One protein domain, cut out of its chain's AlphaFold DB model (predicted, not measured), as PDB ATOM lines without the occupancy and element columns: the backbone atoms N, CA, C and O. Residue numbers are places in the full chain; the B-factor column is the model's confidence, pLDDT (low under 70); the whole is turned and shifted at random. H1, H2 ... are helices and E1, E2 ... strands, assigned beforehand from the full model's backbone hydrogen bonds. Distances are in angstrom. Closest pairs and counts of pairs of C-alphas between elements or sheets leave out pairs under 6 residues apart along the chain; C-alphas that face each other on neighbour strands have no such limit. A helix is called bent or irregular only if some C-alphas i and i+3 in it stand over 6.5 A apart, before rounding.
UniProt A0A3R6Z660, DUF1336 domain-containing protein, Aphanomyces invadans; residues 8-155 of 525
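AT A GLANCE: This is residues 8 to 155 of the 525 residues of the protein "DUF1336 domain-containing protein" of Aphanomyces invadans (UniProt A0A3R6Z660). Two sheets, E2 E1 E5 E4 and E3 E6 E7, form a wedge, close together where edge strands E2 and E7 meet and spread apart at E3 and E4, where H2 and residues 78 to 84 span the gap. H1 caps one end of the wedge and kinked H4 crosses the other, with H3 beside H4 along E3. The printed part has 148 residues, mixed in class, with four named helices and seven named strands in the order E1 E2 H1 H2 E3 H3 E4 E5 H4 E6 E7. The four-strand sheet is mixed and the three-strand one antiparallel. The whole is compact, with a radius of gyration of the C-alphas of 15.8 A, but elongated, spanning 43 by 26 by 26 A.

HOW THE PARTS SIT: In the larger sheet, E1, residues 8 to 14, and E5, residues 94 to 100, are parallel, with N 11 and O 97 2.9 A apart. E2, residues 20 to 27, forms a hairpin with E1, with N 10 and O 24 at 2.9 A. E4, residues 85 to 90, forms a hairpin with E5, with N 98 and O 87 at 2.8 A. In the other sheet, twisted, with C-alphas up to 4.5 A off its plane, E6, residues 122 to 129, is antiparallel to E3, residues 56 to 64, with N 59 and O 126 at 2.9 A. E6 forms a hairpin with E7, residues 141 to 148, with N 125 and O 145 at 2.9 A. The closest C-alphas of E2 and E7, Phe 26 and Gly 143, are 6.2 A apart, while E3 and E4 are apart. H1, residues 35 to 46, only grazes both sheets; its C-alpha of Met 45 is 6.5 A from that of Leu 95. H2, residues 49 to 53, only grazes the larger sheet. H4, residues 105 to 120, only grazes both sheets, and with residues 110 to 114 alone it touches H3, residues 67 to 73, at a steep tilt of 41 degrees, opposite ways; the closest C-alphas are Ile 69 and Cys 114, 6.6 A. H3 lies over E3 and runs along it, at 4 degrees on the local plane. Every O i to N i+4 pair is within hydrogen-bond range in H1, H2 and H3, and 9 of 12 are in H4.

IN THESE COORDINATES: E1 begins at C-alpha 8, (10.072, 31.708, -42.698), and E7 ends at C-alpha 148, (2.246, 37.739, -23.532). E3 is 25.3 A long, E6 23.8 A and E2 23.1 A. H4, 23.6 A long, has a kink of 36 degrees near residue 114 and is irregular, with C-alphas 116 and 119 8.2 A apart.

THE WHOLE: The two C-alphas farthest apart, Asp 135 and Lys 153, are 46.3 A apart. The printed part has no cut. The links H3 to E4 and E6 to E7 are long. The mean pLDDT of the printed part is 72.8, and residues 64 to 76 and 101 to 121 are among those under 70.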
ATOM      1  N   PHE A   8       8.959  31.141 -43.430       89.31
ATOM      2  CA  PHE A   8      10.072  31.708 -42.698       89.31
ATOM      3  C   PHE A   8      10.012  31.228 -41.253       89.31
ATOM      4  O   PHE A   8       8.983  31.379 -40.588       89.31
ATOM      5  N   VAL A   9      11.093  30.631 -40.771       91.31
ATOM      6  CA  VAL A   9      11.188  30.130 -39.397       91.31
ATOM      7  C   VAL A   9      12.223  30.958 -38.657       91.31
ATOM      8  O   VAL A   9      13.336  31.116 -39.143       91.31
ATOM      9  N   LEU A  10      11.861  31.484 -37.489       86.19
ATOM     10  CA  LEU A  10      12.780  32.200 -36.614       86.19
ATOM     11  C   LEU A  10      12.867  31.476 -35.273       86.19
ATOM     12  O   LEU A  10      11.909  31.471 -34.496       86.19
ATOM     13  N   ASN A  11      14.030  30.899 -35.000       86.56
ATOM     14  CA  ASN A  11      14.365  30.307 -33.715       86.56
ATOM     15  C   ASN A  11      15.272  31.271 -32.954       86.56
ATOM     16  O   ASN A  11      16.310  31.664 -33.466       86.56
ATOM     17  N   ILE A  12      14.881  31.665 -31.742       77.38
ATOM     18  CA  ILE A  12      15.694  32.525 -30.870       77.38
ATOM     19  C   ILE A  12      16.088  31.709 -29.645       77.38
ATOM     20  O   ILE A  12      15.222  31.332 -28.850       77.38
ATOM     21  N   LEU A  13      17.377  31.420 -29.500       71.88
ATOM     22  CA  LEU A  13      17.925  30.694 -28.358       71.88
ATOM     23  C   LEU A  13      18.175  31.682 -27.221       71.88
ATOM     24  O   LEU A  13      18.984  32.590 -27.374       71.88
ATOM     25  N   LEU A  14      17.477  31.533 -26.095       65.06
ATOM     26  CA  LEU A  14      17.621  32.399 -24.926       65.06
ATOM     27  C   LEU A  14      18.474  31.709 -23.846       65.06
ATOM     28  O   LEU A  14      18.037  30.704 -23.272       65.06
ATOM     29  N   PRO A  15      19.655  32.262 -23.523       55.91
ATOM     30  CA  PRO A  15      20.542  31.720 -22.503       55.91
ATOM     31  C   PRO A  15      19.986  31.942 -21.088       55.91
ATOM     32  O   PRO A  15      19.306  32.933 -20.801       55.91
ATOM     33  N   GLY A  16      20.297  31.021 -20.177       54.25
ATOM     34  CA  GLY A  16      19.861  31.042 -18.778       54.25
ATOM     35  C   GLY A  16      19.566  29.636 -18.261       54.25
ATOM     36  O   GLY A  16      19.710  28.666 -18.987       54.25
ATOM     37  N   THR A  17      19.129  29.499 -17.010       53.31
ATOM     38  CA  THR A  17      18.824  28.185 -16.411       53.31
ATOM     39  C   THR A  17      17.324  28.064 -16.119       53.31
ATOM     40  O   THR A  17      16.825  28.782 -15.248       53.31
ATOM     41  N   PRO A  18      16.530  27.249 -16.847       53.25
ATOM     42  CA  PRO A  18      16.875  26.501 -18.069       53.25
ATOM     43  C   PRO A  18      17.095  27.364 -19.323       53.25
ATOM     44  O   PRO A  18      16.500  28.429 -19.461       53.25
ATOM     45  N   GLU A  19      17.873  26.876 -20.282       54.06
ATOM     46  CA  GLU A  19      17.940  27.504 -21.604       54.06
ATOM     47  C   GLU A  19      16.609  27.274 -22.325       54.06
ATOM     48  O   GLU A  19      16.004  26.200 -22.226       54.06
ATOM     49  N   VAL A  20      16.099  28.304 -22.998       63.09
ATOM     50  CA  VAL A  20      14.765  28.273 -23.610       63.09
ATOM     51  C   VAL A  20      14.864  28.753 -25.049       63.09
ATOM     52  O   VAL A  20      15.440  29.799 -25.308       63.09
ATOM     53  N   MET A  21      14.269  28.019 -25.988       67.94
ATOM     54  CA  MET A  21      14.170  28.440 -27.386       67.94
ATOM     55  C   MET A  21      12.769  28.960 -27.689       67.94
ATOM     56  O   MET A  21      11.774  28.296 -27.386       67.94
ATOM     57  N   TYR A  22      12.686  30.117 -28.337       74.44
ATOM     58  CA  TYR A  22      11.447  30.629 -28.914       74.44
ATOM     59  C   TYR A  22      11.410  30.331 -30.410       74.44
ATOM     60  O   TYR A  22      12.105  30.975 -31.195       74.44
ATOM     61  N   ALA A  23      10.575  29.365 -30.795       79.00
ATOM     62  CA  ALA A  23      10.339  28.996 -32.186       79.00
ATOM     63  C   ALA A  23       9.122  29.732 -32.749       79.00
ATOM     64  O   ALA A  23       8.020  29.646 -32.198       79.00
ATOM     65  N   GLN A  24       9.312  30.442 -33.857       81.56
ATOM     66  CA  GLN A  24       8.277  31.219 -34.533       81.56
ATOM     67  C   GLN A  24       8.202  30.798 -36.001       81.56
ATOM     68  O   GLN A  24       9.226  30.679 -36.668       81.56
ATOM     69  N   TYR A  25       6.988  30.604 -36.514       86.81
ATOM     70  CA  TYR A  25       6.750  30.183 -37.893       86.81
ATOM     71  C   TYR A  25       5.868  31.209 -38.593       86.81
ATOM     72  O   TYR A  25       4.741  31.466 -38.163       86.81
ATOM     73  N   PHE A  26       6.354  31.750 -39.701       87.00
ATOM     74  CA  PHE A  26       5.639  32.704 -40.534       87.00
ATOM     75  C   PHE A  26       5.409  32.071 -41.900       87.00
ATOM     76  O   PHE A  26       6.346  31.659 -42.573       87.00
ATOM     77  N   ALA A  27       4.149  31.954 -42.309       85.88
ATOM     78  CA  ALA A  27       3.802  31.470 -43.638       85.88
ATOM     79  C   ALA A  27       3.500  32.657 -44.543       85.88
ATOM     80  O   ALA A  27       2.639  33.479 -44.204       85.88
ATOM     81  N   LEU A  28       4.160  32.717 -45.700       76.94
ATOM     82  CA  LEU A  28       3.877  33.756 -46.678       76.94
ATOM     83  C   LEU A  28       2.431  33.609 -47.171       76.94
ATOM     84  O   LEU A  28       1.971  32.511 -47.515       76.94
ATOM     85  N   ARG A  29       1.684  34.717 -47.167       72.50
ATOM     86  CA  ARG A  29       0.329  34.744 -47.724       72.50
ATOM     87  C   ARG A  29       0.424  34.999 -49.229       72.50
ATOM     88  O   ARG A  29       1.177  35.881 -49.624       72.50
ATOM     89  N   PRO A  30      -0.338  34.265 -50.054       63.06
ATOM     90  CA  PRO A  30      -0.372  34.506 -51.496       63.06
ATOM     91  C   PRO A  30      -1.040  35.844 -51.860       63.06
ATOM     92  O   PRO A  30      -0.778  36.383 -52.930       63.06
ATOM     93  N   ASP A  31      -1.859  36.399 -50.963       58.06
ATOM     94  CA  ASP A  31      -2.666  37.590 -51.221       58.06
ATOM     95  C   ASP A  31      -2.012  38.844 -50.611       58.06
ATOM     96  O   ASP A  31      -1.656  38.849 -49.429       58.06
ATOM     97  N   GLY A  32      -1.902  39.923 -51.395       54.94
ATOM     98  CA  GLY A  32      -1.453  41.242 -50.915       54.94
ATOM     99  C   GLY A  32       0.053  41.513 -51.000       54.94
ATOM    100  O   GLY A  32       0.540  42.436 -50.352       54.94
ATOM    101  N   VAL A  33       0.792  40.731 -51.788       59.75
ATOM    102  CA  VAL A  33       2.235  40.910 -51.983       59.75
ATOM    103  C   VAL A  33       2.480  41.963 -53.070       59.75
ATOM    104  O   VAL A  33       2.016  41.804 -54.196       59.75
ATOM    105  N   THR A  34       3.180  43.057 -52.754       65.62
ATOM    106  CA  THR A  34       3.583  44.045 -53.771       65.62
ATOM    107  C   THR A  34       4.692  43.475 -54.656       65.62
ATOM    108  O   THR A  34       5.438  42.583 -54.239       65.62
ATOM    109  N   ASP A  35       4.839  43.997 -55.875       70.94
ATOM    110  CA  ASP A  35       5.914  43.577 -56.787       70.94
ATOM    111  C   ASP A  35       7.308  43.814 -56.181       70.94
ATOM    112  O   ASP A  35       8.188  42.965 -56.323       70.94
ATOM    113  N   ALA A  36       7.500  44.929 -55.464       78.31
ATOM    114  CA  ALA A  36       8.759  45.271 -54.797       78.31
ATOM    115  C   ALA A  36       9.095  44.281 -53.669       78.31
ATOM    116  O   ALA A  36      10.162  43.666 -53.682       78.31
ATOM    117  N   PHE A  37       8.152  44.025 -52.751       81.19
ATOM    118  CA  PHE A  37       8.366  43.061 -51.672       81.19
ATOM    119  C   PHE A  37       8.531  41.636 -52.206       81.19
ATOM    120  O   PHE A  37       9.378  40.906 -51.711       81.19
ATOM    121  N   SER A  38       7.776  41.228 -53.233       81.69
ATOM    122  CA  SER A  38       7.917  39.892 -53.838       81.69
ATOM    123  C   SER A  38       9.324  39.665 -54.388       81.69
ATOM    124  O   SER A  38       9.896  38.590 -54.209       81.69
ATOM    125  N   LYS A  39       9.887  40.678 -55.062       83.69
ATOM    126  CA  LYS A  39      11.247  40.633 -55.610       83.69
ATOM    127  C   LYS A  39      12.287  40.600 -54.495       83.69
ATOM    128  O   LYS A  39      13.155  39.731 -54.525       83.69
ATOM    129  N   LEU A  40      12.153  41.476 -53.497       86.06
ATOM    130  CA  LEU A  40      13.053  41.516 -52.344       86.06
ATOM    131  C   LEU A  40      12.995  40.210 -51.538       86.06
ATOM    132  O   LEU A  40      14.029  39.670 -51.162       86.06
ATOM    133  N   TRP A  41      11.803  39.651 -51.334       86.81
ATOM    134  CA  TRP A  41      11.598  38.381 -50.644       86.81
ATOM    135  C   TRP A  41      12.215  37.204 -51.401       86.81
ATOM    136  O   TRP A  41      12.903  36.386 -50.798       86.81
ATOM    137  N   ARG A  42      12.043  37.136 -52.728       87.25
ATOM    138  CA  ARG A  42      12.718  36.134 -53.572       87.25
ATOM    139  C   ARG A  42      14.238  36.255 -53.472       87.25
ATOM    140  O   ARG A  42      14.913  35.257 -53.236       87.25
ATOM    141  N   ALA A  43      14.765  37.475 -53.593       87.00
ATOM    142  CA  ALA A  43      16.194  37.741 -53.448       87.00
ATOM    143  C   ALA A  43      16.710  37.365 -52.049       87.00
ATOM    144  O   ALA A  43      17.814  36.855 -51.918       87.00
ATOM    145  N   PHE A  44      15.901  37.547 -51.008       89.56
ATOM    146  CA  PHE A  44      16.235  37.162 -49.641       89.56
ATOM    147  C   PHE A  44      16.199  35.637 -49.420       89.56
ATOM    148  O   PHE A  44      17.086  35.071 -48.776       89.56
ATOM    149  N   MET A  45      15.209  34.951 -49.993       86.88
ATOM    150  CA  MET A  45      15.064  33.493 -49.918       86.88
ATOM    151  C   MET A  45      16.193  32.759 -50.635       86.88
ATOM    152  O   MET A  45      16.731  31.794 -50.088       86.88
ATOM    153  N   ASP A  46      16.576  33.226 -51.821       85.81
ATOM    154  CA  ASP A  46      17.524  32.530 -52.699       85.81
ATOM    155  C   ASP A  46      18.912  33.204 -52.755       85.81
ATOM    156  O   ASP A  46      19.819  32.702 -53.415       85.81
ATOM    157  N   GLY A  47      19.094  34.322 -52.047       85.50
ATOM    158  CA  GLY A  47      20.358  35.055 -51.947       85.50
ATOM    159  C   GLY A  47      21.392  34.401 -51.029       85.50
ATOM    160  O   GLY A  47      21.209  33.285 -50.536       85.50
ATOM    161  N   THR A  48      22.501  35.103 -50.794       92.31
ATOM    162  CA  THR A  48      23.579  34.631 -49.913       92.31
ATOM    163  C   THR A  48      23.318  34.986 -48.450       92.31
ATOM    164  O   THR A  48      22.492  35.850 -48.141       92.31
ATOM    165  N   ASP A  49      24.041  34.346 -47.534       91.62
ATOM    166  CA  ASP A  49      23.927  34.647 -46.105       91.62
ATOM    167  C   ASP A  49      24.391  36.071 -45.791       91.62
ATOM    168  O   ASP A  49      23.792  36.722 -44.942       91.62
ATOM    169  N   GLU A  50      25.365  36.618 -46.527       90.94
ATOM    170  CA  GLU A  50      25.772  38.024 -46.397       90.94
ATOM    171  C   GLU A  50      24.618  38.971 -46.746       90.94
ATOM    172  O   GLU A  50      24.378  39.947 -46.033       90.94
ATOM    173  N   PHE A  51      23.860  38.659 -47.805       90.38
ATOM    174  CA  PHE A  51      22.678  39.433 -48.183       90.38
ATOM    175  C   PHE A  51      21.594  39.363 -47.098       90.38
ATOM    176  O   PHE A  51      21.005  40.387 -46.747       90.38
ATOM    177  N   ARG A  52      21.350  38.173 -46.531       93.19
ATOM    178  CA  ARG A  52      20.364  37.978 -45.455       93.19
ATOM    179  C   ARG A  52      20.775  38.692 -44.167       93.19
ATOM    180  O   ARG A  52      19.962  39.394 -43.560       93.19
ATOM    181  N   ASN A  53      22.046  38.565 -43.791       91.38
ATOM    182  CA  ASN A  53      22.634  39.168 -42.597       91.38
ATOM    183  C   ASN A  53      22.602  40.694 -42.649       91.38
ATOM    184  O   ASN A  53      22.337  41.323 -41.633       91.38
ATOM    185  N   ALA A  54      22.778  41.299 -43.825       90.31
ATOM    186  CA  ALA A  54      22.707  42.749 -43.976       90.31
ATOM    187  C   ALA A  54      21.278  43.325 -43.873       90.31
ATOM    188  O   ALA A  54      21.135  44.546 -43.804       90.31
ATOM    189  N   ARG A  55      20.225  42.488 -43.920       90.94
ATOM    190  CA  ARG A  55      18.851  42.949 -44.202       90.94
ATOM    191  C   ARG A  55      17.760  42.426 -43.267       90.94
ATOM    192  O   ARG A  55      16.694  43.036 -43.228       90.94
ATOM    193  N   LEU A  56      17.965  41.352 -42.494       90.56
ATOM    194  CA  LEU A  56      16.955  40.917 -41.516       90.56
ATOM    195  C   LEU A  56      16.926  41.860 -40.300       90.56
ATOM    196  O   LEU A  56      17.790  41.802 -39.420       90.56
ATOM    197  N   LYS A  57      15.892  42.703 -40.228       87.88
ATOM    198  CA  LYS A  57      15.682  43.702 -39.175       87.88
ATOM    199  C   LYS A  57      14.661  43.215 -38.146       87.88
ATOM    200  O   LYS A  57      13.568  42.771 -38.507       87.88
ATOM    201  N   LEU A  58      14.994  43.354 -36.864       83.06
ATOM    202  CA  LEU A  58      14.089  43.125 -35.738       83.06
ATOM    203  C   LEU A  58      13.670  44.462 -35.121       83.06
ATOM    204  O   LEU A  58      14.492  45.347 -34.870       83.06
ATOM    205  N   ILE A  59      12.378  44.589 -34.834       82.69
ATOM    206  CA  ILE A  59      11.798  45.734 -34.132       82.69
ATOM    207  C   ILE A  59      11.165  45.228 -32.832       82.69
ATOM    208  O   ILE A  59      10.048  44.704 -32.871       82.69
ATOM    209  N   PRO A  60      11.855  45.347 -31.683       77.50
ATOM    210  CA  PRO A  60      11.290  44.976 -30.394       77.50
ATOM    211  C   PRO A  60      10.488  46.134 -29.787       77.50
ATOM    212  O   PRO A  60      10.825  47.307 -29.951       77.50
ATOM    213  N   ARG A  61       9.441  45.816 -29.026       78.00
ATOM    214  CA  ARG A  61       8.721  46.779 -28.186       78.00
ATOM    215  C   ARG A  61       8.187  46.097 -26.935       78.00
ATOM    216  O   ARG A  61       7.340  45.215 -27.015       78.00
ATOM    217  N   VAL A  62       8.603  46.567 -25.761       68.38
ATOM    218  CA  VAL A  62       8.019  46.126 -24.486       68.38
ATOM    219  C   VAL A  62       6.760  46.948 -24.203       68.38
ATOM    220  O   VAL A  62       6.841  48.142 -23.907       68.38
ATOM    221  N   VAL A  63       5.593  46.319 -24.328       74.94
ATOM    222  CA  VAL A  63       4.271  46.936 -24.133       74.94
ATOM    223  C   VAL A  63       3.952  47.054 -22.640       74.94
ATOM    224  O   VAL A  63       3.589  48.133 -22.171       74.94
ATOM    225  N   GLU A  64       4.173  45.984 -21.874       68.94
ATOM    226  CA  GLU A  64       3.972  45.934 -20.418       68.94
ATOM    227  C   GLU A  64       5.207  45.321 -19.738       68.94
ATOM    228  O   GLU A  64       5.801  44.385 -20.269       68.94
ATOM    229  N   GLY A  65       5.629  45.871 -18.592       57.06
ATOM    230  CA  GLY A  65       6.800  45.395 -17.843       57.06
ATOM    231  C   GLY A  65       7.465  46.451 -16.943       57.06
ATOM    232  O   GLY A  65       7.144  47.642 -17.056       57.06
ATOM    233  N   PRO A  66       8.410  46.057 -16.060       51.88
ATOM    234  CA  PRO A  66       9.143  46.985 -15.197       51.88
ATOM    235  C   PRO A  66       9.840  48.091 -15.998       51.88
ATOM    236  O   PRO A  66      10.415  47.845 -17.061       51.88
ATOM    237  N   TRP A  67       9.828  49.326 -15.484       50.06
ATOM    238  CA  TRP A  67      10.320  50.498 -16.225       50.06
ATOM    239  C   TRP A  67      11.792  50.372 -16.667       50.06
ATOM    240  O   TRP A  67      12.140  50.841 -17.750       50.06
ATOM    241  N   MET A  68      12.623  49.683 -15.878       48.41
ATOM    242  CA  MET A  68      14.032  49.415 -16.179       48.41
ATOM    243  C   MET A  68      14.214  48.488 -17.396       48.41
ATOM    244  O   MET A  68      15.087  48.737 -18.220       48.41
ATOM    245  N   ILE A  69      13.344  47.484 -17.572       50.88
ATOM    246  CA  ILE A  69      13.359  46.565 -18.727       50.88
ATOM    247  C   ILE A  69      12.924  47.286 -20.004       50.88
ATOM    248  O   ILE A  69      13.559  47.139 -21.046       50.88
ATOM    249  N   ARG A  70      11.898  48.144 -19.917       57.50
ATOM    250  CA  ARG A  70      11.452  48.973 -21.053       57.50
ATOM    251  C   ARG A  70      12.557  49.903 -21.559       57.50
ATOM    252  O   ARG A  70      12.682  50.101 -22.763       57.50
ATOM    253  N   LYS A  71      13.373  50.446 -20.648       55.44
ATOM    254  CA  LYS A  71      14.512  51.311 -20.989       55.44
ATOM    255  C   LYS A  71      15.709  50.526 -21.553       55.44
ATOM    256  O   LYS A  71      16.373  51.047 -22.440       55.44
ATOM    257  N   ALA A  72      15.960  49.308 -21.065       50.31
ATOM    258  CA  ALA A  72      17.064  48.450 -21.513       50.31
ATOM    259  C   ALA A  72      16.828  47.820 -22.898       50.31
ATOM    260  O   ALA A  72      17.750  47.764 -23.702       50.31
ATOM    261  N   VAL A  73      15.601  47.372 -23.189       55.38
ATOM    262  CA  VAL A  73      15.241  46.789 -24.498       55.38
ATOM    263  C   VAL A  73      15.019  47.879 -25.556       55.38
ATOM    264  O   VAL A  73      15.379  47.706 -26.718       55.38
ATOM    265  N   GLY A  74      14.449  49.024 -25.160       61.84
ATOM    266  CA  GLY A  74      14.144  50.126 -26.071       61.84
ATOM    267  C   GLY A  74      13.079  49.778 -27.121       61.84
ATOM    268  O   GLY A  74      12.294  48.844 -26.958       61.84
ATOM    269  N   SER A  75      13.026  50.577 -28.192       63.91
ATOM    270  CA  SER A  75      12.129  50.363 -29.343       63.91
ATOM    271  C   SER A  75      12.789  50.672 -30.689       63.91
ATOM    272  O   SER A  75      12.111  50.987 -31.668       63.91
ATOM    273  N   LYS A  76      14.126  50.692 -30.723       67.88
ATOM    274  CA  LYS A  76      14.888  51.058 -31.915       67.88
ATOM    275  C   LYS A  76      15.045  49.819 -32.809       67.88
ATOM    276  O   LYS A  76      15.544  48.810 -32.315       67.88
ATOM    277  N   PRO A  77      14.658  49.880 -34.094       70.75
ATOM    278  CA  PRO A  77      14.940  48.817 -35.052       70.75
ATOM    279  C   PRO A  77      16.443  48.558 -35.194       70.75
ATOM    280  O   PRO A  77      17.228  49.512 -35.211       70.75
ATOM    281  N   PHE A  78      16.839  47.296 -35.344       75.44
ATOM    282  CA  PHE A  78      18.229  46.922 -35.614       75.44
ATOM    283  C   PHE A  78      18.323  45.656 -36.475       75.44
ATOM    284  O   PHE A  78      17.409  44.833 -36.485       75.44
ATOM    285  N   ILE A  79      19.427  45.512 -37.210       82.25
ATOM    286  CA  ILE A  79      19.743  44.310 -37.993       82.25
ATOM    287  C   ILE A  79      20.269  43.219 -37.059       82.25
ATOM    288  O   ILE A  79      21.210  43.465 -36.305       82.25
ATOM    289  N   LEU A  80      19.678  42.021 -37.110       75.56
ATOM    290  CA  LEU A  80      19.979  40.932 -36.170       75.56
ATOM    291  C   LEU A  80      21.443  40.486 -36.232       75.56
ATOM    292  O   LEU A  80      22.100  40.423 -35.196       75.56
ATOM    293  N   ALA A  81      21.965  40.265 -37.438       74.75
ATOM    294  CA  ALA A  81      23.319  39.753 -37.636       74.75
ATOM    295  C   ALA A  81      24.435  40.758 -37.290       74.75
ATOM    296  O   ALA A  81      25.597  40.376 -37.201       74.75
ATOM    297  N   ASN A  82      24.106  42.035 -37.056       74.06
ATOM    298  CA  ASN A  82      25.084  43.017 -36.570       74.06
ATOM    299  C   ASN A  82      25.398  42.842 -35.078       74.06
ATOM    300  O   ASN A  82      26.386  43.396 -34.600       74.06
ATOM    301  N   ALA A  83      24.528  42.150 -34.340       60.09
ATOM    302  CA  ALA A  83      24.626  42.004 -32.891       60.09
ATOM    303  C   ALA A  83      24.629  40.542 -32.425       60.09
ATOM    304  O   ALA A  83      25.146  40.266 -31.351       60.09
ATOM    305  N   LEU A  84      24.042  39.619 -33.189       68.62
ATOM    306  CA  LEU A  84      23.833  38.220 -32.810       68.62
ATOM    307  C   LEU A  84      24.259  37.293 -33.947       68.62
ATOM    308  O   LEU A  84      24.075  37.637 -35.114       68.62
ATOM    309  N   GLU A  85      24.778  36.108 -33.627       78.75
ATOM    310  CA  GLU A  85      25.049  35.108 -34.657       78.75
ATOM    311  C   GLU A  85      23.729  34.532 -35.181       78.75
ATOM    312  O   GLU A  85      22.852  34.126 -34.410       78.75
ATOM    313  N   VAL A  86      23.581  34.539 -36.509       81.25
ATOM    314  CA  VAL A  86      22.396  34.033 -37.202       81.25
ATOM    315  C   VAL A  86      22.818  32.947 -38.174       81.25
ATOM    316  O   VAL A  86      23.547  33.205 -39.130       81.25
ATOM    317  N   GLN A  87      22.332  31.734 -37.940       90.00
ATOM    318  CA  GLN A  87      22.545  30.609 -38.837       90.00
ATOM    319  C   GLN A  87      21.343  30.427 -39.751       90.00
ATOM    320  O   GLN A  87      20.195  30.414 -39.297       90.00
ATOM    321  N   TRP A  88      21.623  30.269 -41.038       89.50
ATOM    322  CA  TRP A  88      20.616  30.179 -42.079       89.50
ATOM    323  C   TRP A  88      20.511  28.758 -42.613       89.50
ATOM    324  O   TRP A  88      21.500  28.151 -43.016       89.50
ATOM    325  N   PHE A  89      19.291  28.236 -42.673       89.62
ATOM    326  CA  PHE A  89      19.013  26.936 -43.272       89.62
ATOM    327  C   PHE A  89      17.950  27.088 -44.350       89.62
ATOM    328  O   PHE A  89      16.782  27.369 -44.073       89.62
ATOM    329  N   ARG A  90      18.347  26.888 -45.611       87.75
ATOM    330  CA  ARG A  90      17.424  26.870 -46.749       87.75
ATOM    331  C   ARG A  90      16.958  25.440 -47.010       87.75
ATOM    332  O   ARG A  90      17.682  24.624 -47.573       87.75
ATOM    333  N   GLY A  91      15.728  25.139 -46.604       83.25
ATOM    334  CA  GLY A  91      15.028  23.908 -46.967       83.25
ATOM    335  C   GLY A  91      14.321  24.025 -48.319       83.25
ATOM    336  O   GLY A  91      14.415  25.046 -48.990       83.25
ATOM    337  N   LYS A  92      13.553  23.006 -48.727       81.19
ATOM    338  CA  LYS A  92      12.839  23.015 -50.025       81.19
ATOM    339  C   LYS A  92      11.815  24.154 -50.131       81.19
ATOM    340  O   LYS A  92      11.755  24.842 -51.143       81.19
ATOM    341  N   ASN A  93      11.039  24.376 -49.076       82.50
ATOM    342  CA  ASN A  93       9.953  25.361 -49.016       82.50
ATOM    343  C   ASN A  93      10.043  26.270 -47.781       82.50
ATOM    344  O   ASN A  93       9.048  26.881 -47.398       82.50
ATOM    345  N   TYR A  94      11.201  26.331 -47.127       87.00
ATOM    346  CA  TYR A  94      11.392  27.204 -45.982       87.00
ATOM    347  C   TYR A  94      12.800  27.778 -45.934       87.00
ATOM    348  O   TYR A  94      13.746  27.166 -46.434       87.00
ATOM    349  N   LEU A  95      12.908  28.944 -45.314       88.94
ATOM    350  CA  LEU A  95      14.158  29.528 -44.862       88.94
ATOM    351  C   LEU A  95      14.066  29.684 -43.347       88.94
ATOM    352  O   LEU A  95      13.116  30.270 -42.829       88.94
ATOM    353  N   GLU A  96      15.027  29.113 -42.645       92.06
ATOM    354  CA  GLU A  96      15.119  29.165 -41.195       92.06
ATOM    355  C   GLU A  96      16.301  30.032 -40.780       92.06
ATOM    356  O   GLU A  96      17.395  29.890 -41.319       92.06
ATOM    357  N   ALA A  97      16.050  30.920 -39.821       87.88
ATOM    358  CA  ALA A  97      17.034  31.723 -39.122       87.88
ATOM    359  C   ALA A  97      17.102  31.249 -37.668       87.88
ATOM    360  O   ALA A  97      16.112  31.343 -36.932       87.88
ATOM    361  N   VAL A  98      18.262  30.758 -37.245       86.69
ATOM    362  CA  VAL A  98      18.546  30.433 -35.844       86.69
ATOM    363  C   VAL A  98      19.413  31.542 -35.274       86.69
ATOM    364  O   VAL A  98      20.555  31.712 -35.684       86.69
ATOM    365  N   VAL A  99      18.846  32.310 -34.355       77.75
ATOM    366  CA  VAL A  99      19.489  33.437 -33.684       77.75
ATOM    367  C   VAL A  99      19.953  32.974 -32.312       77.75
ATOM    368  O   VAL A  99      19.123  32.676 -31.444       77.75
ATOM    369  N   ASP A 100      21.265  32.926 -32.105       73.00
ATOM    370  CA  ASP A 100      21.825  32.587 -30.804       73.00
ATOM    371  C   ASP A 100      22.007  33.839 -29.942       73.00
ATOM    372  O   ASP A 100      22.939  34.614 -30.125       73.00
ATOM    373  N   VAL A 101      21.136  34.044 -28.950       63.12
ATOM    374  CA  VAL A 101      21.301  35.163 -28.005       63.12
ATOM    375  C   VAL A 101      22.461  34.907 -27.041       63.12
ATOM    376  O   VAL A 101      22.961  35.832 -26.401       63.12
ATOM    377  N   SER A 102      22.932  33.659 -26.954       55.88
ATOM    378  CA  SER A 102      24.149  33.304 -26.240       55.88
ATOM    379  C   SER A 102      25.427  33.776 -26.960       55.88
ATOM    380  O   SER A 102      26.508  33.756 -26.369       55.88
ATOM    381  N   SER A 103      25.342  34.278 -28.189       54.16
ATOM    382  CA  SER A 103      26.530  34.767 -28.886       54.16
ATOM    383  C   SER A 103      26.983  36.159 -28.416       54.16
ATOM    384  O   SER A 103      28.111  36.537 -28.709       54.16
ATOM    385  N   ASP A 104      26.146  36.923 -27.692       50.47
ATOM    386  CA  ASP A 104      26.445  38.309 -27.285       50.47
ATOM    387  C   ASP A 104      26.245  38.597 -25.785       50.47
ATOM    388  O   ASP A 104      25.273  38.179 -25.145       50.47
ATOM    389  N   SER A 105      27.167  39.385 -25.217       43.47
ATOM    390  CA  SER A 105      27.231  39.649 -23.765       43.47
ATOM    391  C   SER A 105      26.105  40.517 -23.287       43.47
ATOM    392  O   SER A 105      25.553  40.302 -22.203       43.47
ATOM    393  N   ILE A 106      25.784  41.516 -24.094       45.47
ATOM    394  CA  ILE A 106      24.802  42.528 -23.775       45.47
ATOM    395  C   ILE A 106      23.421  41.894 -23.945       45.47
ATOM    396  O   ILE A 106      22.575  42.020 -23.057       45.47
ATOM    397  N   ALA A 107      23.225  41.097 -24.993       46.94
ATOM    398  CA  ALA A 107      22.000  40.365 -25.257       46.94
ATOM    399  C   ALA A 107      21.731  39.258 -24.218       46.94
ATOM    400  O   ALA A 107      20.591  39.142 -23.758       46.94
ATOM    401  N   LYS A 108      22.756  38.535 -23.734       51.06
ATOM    402  CA  LYS A 108      22.663  37.650 -22.549       51.06
ATOM    403  C   LYS A 108      22.188  38.394 -21.308       51.06
ATOM    404  O   LYS A 108      21.260  37.941 -20.634       51.06
ATOM    405  N   LYS A 109      22.820  39.532 -20.989       45.09
ATOM    406  CA  LYS A 109      22.506  40.342 -19.797       45.09
ATOM    407  C   LYS A 109      21.065  40.860 -19.857       45.09
ATOM    408  O   LYS A 109      20.310  40.673 -18.904       45.09
ATOM    409  N   VAL A 110      20.652  41.436 -20.988       48.97
ATOM    410  CA  VAL A 110      19.285  41.942 -21.193       48.97
ATOM    411  C   VAL A 110      18.261  40.801 -21.169       48.97
ATOM    412  O   VAL A 110      17.222  40.932 -20.520       48.97
ATOM    413  N   THR A 111      18.563  39.655 -21.788       53.22
ATOM    414  CA  THR A 111      17.697  38.463 -21.774       53.22
ATOM    415  C   THR A 111      17.547  37.884 -20.372       53.22
ATOM    416  O   THR A 111      16.431  37.568 -19.968       53.22
ATOM    417  N   SER A 112      18.624  37.827 -19.586       50.72
ATOM    418  CA  SER A 112      18.590  37.407 -18.180       50.72
ATOM    419  C   SER A 112      17.726  38.343 -17.322       50.72
ATOM    420  O   SER A 112      16.859  37.883 -16.575       50.72
ATOM    421  N   MET A 113      17.857  39.664 -17.498       48.28
ATOM    422  CA  MET A 113      16.997  40.644 -16.820       48.28
ATOM    423  C   MET A 113      15.517  40.467 -17.188       48.28
ATOM    424  O   MET A 113      14.648  40.488 -16.312       48.28
ATOM    425  N   CYS A 114      15.225  40.251 -18.475       50.69
ATOM    426  CA  CYS A 114      13.869  39.970 -18.944       50.69
ATOM    427  C   CYS A 114      13.342  38.644 -18.372       50.69
ATOM    428  O   CYS A 114      12.173  38.557 -18.008       50.69
ATOM    429  N   ARG A 115      14.206  37.635 -18.217       56.06
ATOM    430  CA  ARG A 115      13.884  36.297 -17.703       56.06
ATOM    431  C   ARG A 115      13.421  36.293 -16.248       56.06
ATOM    432  O   ARG A 115      12.497  35.556 -15.922       56.06
ATOM    433  N   MET A 116      13.971  37.165 -15.400       51.38
ATOM    434  CA  MET A 116      13.540  37.296 -13.996       51.38
ATOM    435  C   MET A 116      12.120  37.855 -13.833       51.38
ATOM    436  O   MET A 116      11.484  37.638 -12.806       51.38
ATOM    437  N   CYS A 117      11.617  38.588 -14.829       50.22
ATOM    438  CA  CYS A 117      10.305  39.237 -14.776       50.22
ATOM    439  C   CYS A 117       9.378  38.824 -15.930       50.22
ATOM    440  O   CYS A 117       8.313  39.416 -16.094       50.22
ATOM    441  N   VAL A 118       9.736  37.786 -16.697       58.25
ATOM    442  CA  VAL A 118       9.084  37.384 -17.959       58.25
ATOM    443  C   VAL A 118       7.587  37.086 -17.820       58.25
ATOM    444  O   VAL A 118       6.805  37.428 -18.703       58.25
ATOM    445  N   ALA A 119       7.161  36.560 -16.668       60.09
ATOM    446  CA  ALA A 119       5.754  36.321 -16.336       60.09
ATOM    447  C   ALA A 119       4.913  37.614 -16.220       60.09
ATOM    448  O   ALA A 119       3.689  37.557 -16.164       60.09
ATOM    449  N   SER A 120       5.559  38.782 -16.176       62.84
ATOM    450  CA  SER A 120       4.934  40.110 -16.115       62.84
ATOM    451  C   SER A 120       5.210  40.969 -17.357       62.84
ATOM    452  O   SER A 120       4.798  42.127 -17.397       62.84
ATOM    453  N   LEU A 121       5.923  40.424 -18.354       59.09
ATOM    454  CA  LEU A 121       6.285  41.140 -19.576       59.09
ATOM    455  C   LEU A 121       5.297  40.856 -20.708       59.09
ATOM    456  O   LEU A 121       4.948  39.705 -20.956       59.09
ATOM    457  N   VAL A 122       4.935  41.895 -21.457       77.25
ATOM    458  CA  VAL A 122       4.311  41.769 -22.781       77.25
ATOM    459  C   VAL A 122       5.247  42.404 -23.800       77.25
ATOM    460  O   VAL A 122       5.526  43.603 -23.715       77.25
ATOM    461  N   VAL A 123       5.750  41.610 -24.743       75.75
ATOM    462  CA  VAL A 123       6.753  42.034 -25.730       75.75
ATOM    463  C   VAL A 123       6.244  41.770 -27.141       75.75
ATOM    464  O   VAL A 123       5.918  40.637 -27.482       75.75
ATOM    465  N   ASP A 124       6.223  42.815 -27.960       81.06
ATOM    466  CA  ASP A 124       5.967  42.737 -29.395       81.06
ATOM    467  C   ASP A 124       7.284  42.683 -30.156       81.06
ATOM    468  O   ASP A 124       8.217  43.435 -29.865       81.06
ATOM    469  N   MET A 125       7.342  41.820 -31.164       82.31
ATOM    470  CA  MET A 125       8.435  41.766 -32.122       82.31
ATOM    471  C   MET A 125       7.874  41.791 -33.537       82.31
ATOM    472  O   MET A 125       6.962  41.026 -33.857       82.31
ATOM    473  N   ALA A 126       8.438  42.650 -34.384       84.12
ATOM    474  CA  ALA A 126       8.181  42.662 -35.818       84.12
ATOM    475  C   ALA A 126       9.476  42.400 -36.592       84.12
ATOM    476  O   ALA A 126      10.546  42.881 -36.213       84.12
ATOM    477  N   LEU A 127       9.355  41.640 -37.674       86.62
ATOM    478  CA  LEU A 127      10.444  41.274 -38.570       86.62
ATOM    479  C   LEU A 127      10.248  41.976 -39.904       86.62
ATOM    480  O   LEU A 127       9.147  41.959 -40.453       86.62
ATOM    481  N   VAL A 128      11.310  42.575 -40.426       88.69
ATOM    482  CA  VAL A 128      11.306  43.290 -41.708       88.69
ATOM    483  C   VAL A 128      12.541  42.867 -42.493       88.69
ATOM    484  O   VAL A 128      13.616  42.714 -41.915       88.69
ATOM    485  N   VAL A 129      12.391  42.681 -43.801       89.38
ATOM    486  CA  VAL A 129      13.539  42.611 -44.712       89.38
ATOM    487  C   VAL A 129      13.800  44.029 -45.197       89.38
ATOM    488  O   VAL A 129      12.940  44.609 -45.855       89.38
ATOM    489  N   GLU A 130      14.943  44.596 -44.818       86.44
ATOM    490  CA  GLU A 130      15.294  45.981 -45.126       86.44
ATOM    491  C   GLU A 130      15.547  46.172 -46.627       86.44
ATOM    492  O   GLU A 130      16.427  45.527 -47.214       86.44
ATOM    493  N   GLY A 131      14.773  47.073 -47.230       86.25
ATOM    494  CA  GLY A 131      15.015  47.633 -48.549       86.25
ATOM    495  C   GLY A 131      16.103  48.699 -48.453       86.25
ATOM    496  O   GLY A 131      16.023  49.623 -47.647       86.25
ATOM    497  N   GLN A 132      17.146  48.561 -49.261       87.12
ATOM    498  CA  GLN A 132      18.303  49.456 -49.284       87.12
ATOM    499  C   GLN A 132      18.319  50.349 -50.534       87.12
ATOM    500  O   GLN A 132      19.116  51.284 -50.603       87.12
ATOM    501  N   SER A 133      17.436  50.096 -51.505       84.19
ATOM    502  CA  SER A 133      17.256  50.901 -52.717       84.19
ATOM    503  C   SER A 133      15.794  51.309 -52.933       84.19
ATOM    504  O   SER A 133      14.869  50.731 -52.366       84.19
ATOM    505  N   GLU A 134      15.572  52.339 -53.752       83.88
ATOM    506  CA  GLU A 134      14.245  52.935 -53.964       83.88
ATOM    507  C   GLU A 134      13.239  51.959 -54.606       83.88
ATOM    508  O   GLU A 134      12.053  52.002 -54.297       83.88
ATOM    509  N   ASP A 135      13.711  51.033 -55.443       83.06
ATOM    510  CA  ASP A 135      12.908  49.998 -56.105       83.06
ATOM    511  C   ASP A 135      12.510  48.829 -55.187       83.06
ATOM    512  O   ASP A 135      11.584  48.076 -55.501       83.06
ATOM    513  N   GLU A 136      13.184  48.693 -54.043       81.44
ATOM    514  CA  GLU A 136      12.864  47.723 -52.993       81.44
ATOM    515  C   GLU A 136      11.834  48.276 -51.990       81.44
ATOM    516  O   GLU A 136      11.326  47.532 -51.146       81.44
ATOM    517  N   LEU A 137      11.501  49.570 -52.085       81.00
ATOM    518  CA  LEU A 137      10.550  50.246 -51.211       81.00
ATOM    519  C   LEU A 137       9.127  50.289 -51.813       81.00
ATOM    520  O   LEU A 137       8.950  50.361 -53.028       81.00
ATOM    521  N   PRO A 138       8.075  50.288 -50.971       75.44
ATOM    522  CA  PRO A 138       8.140  50.193 -49.517       75.44
ATOM    523  C   PRO A 138       8.463  48.766 -49.053       75.44
ATOM    524  O   PRO A 138       7.834  47.797 -49.482       75.44
ATOM    525  N   GLU A 139       9.413  48.662 -48.125       73.81
ATOM    526  CA  GLU A 139       9.668  47.428 -47.388       73.81
ATOM    527  C   GLU A 139       8.440  47.062 -46.544       73.81
ATOM    528  O   GLU A 139       7.761  47.931 -45.987       73.81
ATOM    529  N   ALA A 140       8.127  45.768 -46.456       74.81
ATOM    530  CA  ALA A 140       6.968  45.288 -45.715       74.81
ATOM    531  C   ALA A 140       7.383  44.396 -44.544       74.81
ATOM    532  O   ALA A 140       8.402  43.703 -44.575       74.81
ATOM    533  N   ILE A 141       6.550  44.404 -43.503       84.31
ATOM    534  CA  ILE A 141       6.718  43.535 -42.342       84.31
ATOM    535  C   ILE A 141       6.496  42.085 -42.774       84.31
ATOM    536  O   ILE A 141       5.418  41.716 -43.233       84.31
ATOM    537  N   LEU A 142       7.521  41.265 -42.567       80.88
ATOM    538  CA  LEU A 142       7.520  39.835 -42.837       80.88
ATOM    539  C   LEU A 142       6.577  39.083 -41.889       80.88
ATOM    540  O   LEU A 142       5.866  38.157 -42.277       80.88
ATOM    541  N   GLY A 143       6.573  39.489 -40.622       83.44
ATOM    542  CA  GLY A 143       5.773  38.862 -39.587       83.44
ATOM    543  C   GLY A 143       5.882  39.584 -38.252       83.44
ATOM    544  O   GLY A 143       6.866  40.270 -37.983       83.44
ATOM    545  N   CYS A 144       4.862  39.407 -37.416       86.69
ATOM    546  CA  CYS A 144       4.846  39.903 -36.044       86.69
ATOM    547  C   CYS A 144       4.520  38.768 -35.077       86.69
ATOM    548  O   CYS A 144       3.690  37.909 -35.381       86.69
ATOM    549  N   VAL A 145       5.106  38.820 -33.888       81.81
ATOM    550  CA  VAL A 145       4.749  37.960 -32.759       81.81
ATOM    551  C   VAL A 145       4.614  38.808 -31.497       81.81
ATOM    552  O   VAL A 145       5.364  39.762 -31.294       81.81
ATOM    553  N   ARG A 146       3.648  38.455 -30.647       83.75
ATOM    554  CA  ARG A 146       3.525  38.981 -29.287       83.75
ATOM    555  C   ARG A 146       3.799  37.858 -28.303       83.75
ATOM    556  O   ARG A 146       3.114  36.837 -28.325       83.75
ATOM    557  N   TYR A 147       4.749  38.080 -27.409       73.81
ATOM    558  CA  TYR A 147       4.923  37.277 -26.211       73.81
ATOM    559  C   TYR A 147       4.142  37.927 -25.079       73.81
ATOM    560  O   TYR A 147       4.464  39.035 -24.660       73.81
ATOM    561  N   ASP A 148       3.099  37.252 -24.610       79.38
ATOM    562  CA  ASP A 148       2.246  37.739 -23.532       79.38
ATOM    563  C   ASP A 148       2.509  36.943 -22.251       79.38
ATOM    564  O   ASP A 148       2.178  35.758 -22.189       79.38
ATOM    565  N   ARG A 149       3.133  37.596 -21.258       71.44
ATOM    566  CA  ARG A 149       3.385  37.076 -19.902       71.44
ATOM    567  C   ARG A 149       3.901  35.642 -19.928       71.44
ATOM    568  O   ARG A 149       3.377  34.746 -19.267       71.44
ATOM    569  N   LEU A 150       4.920  35.433 -20.759       60.09
ATOM    570  CA  LEU A 150       5.399  34.115 -21.159       60.09
ATOM    571  C   LEU A 150       6.240  33.505 -20.030       60.09
ATOM    572  O   LEU A 150       7.468  33.534 -20.054       60.09
ATOM    573  N   ASP A 151       5.568  33.013 -18.987       60.94
ATOM    574  CA  ASP A 151       6.215  32.439 -17.809       60.94
ATOM    575  C   ASP A 151       7.003  31.176 -18.198       60.94
ATOM    576  O   ASP A 151       6.452  30.119 -18.523       60.94
ATOM    577  N   MET A 152       8.333  31.306 -18.161       53.91
ATOM    578  CA  MET A 152       9.282  30.270 -18.563       53.91
ATOM    579  C   MET A 152       9.252  29.027 -17.660       53.91
ATOM    580  O   MET A 152       9.851  28.014 -18.008       53.91
ATOM    581  N   LYS A 153       8.512  29.041 -16.541       51.12
ATOM    582  CA  LYS A 153       8.190  27.826 -15.767       51.12
ATOM    583  C   LYS A 153       7.252  26.885 -16.523       51.12
ATOM    584  O   LYS A 153       7.301  25.673 -16.321       51.12
ATOM    585  N   PHE A 154       6.414  27.440 -17.400       54.44
ATOM    586  CA  PHE A 154       5.582  26.687 -18.340       54.44
ATOM    587  C   PHE A 154       6.268  26.497 -19.691       54.44
ATOM    588  O   PHE A 154       5.730  25.780 -20.540       54.44
ATOM    589  N   ALA A 155       7.452  27.099 -19.898       47.72
ATOM    590  CA  ALA A 155       8.279  26.748 -21.038       47.72
ATOM    591  C   ALA A 155       8.525  25.248 -20.952       47.72
ATOM    592  O   ALA A 155       9.041  24.712 -19.967       47.72
TER     593      ALA A 155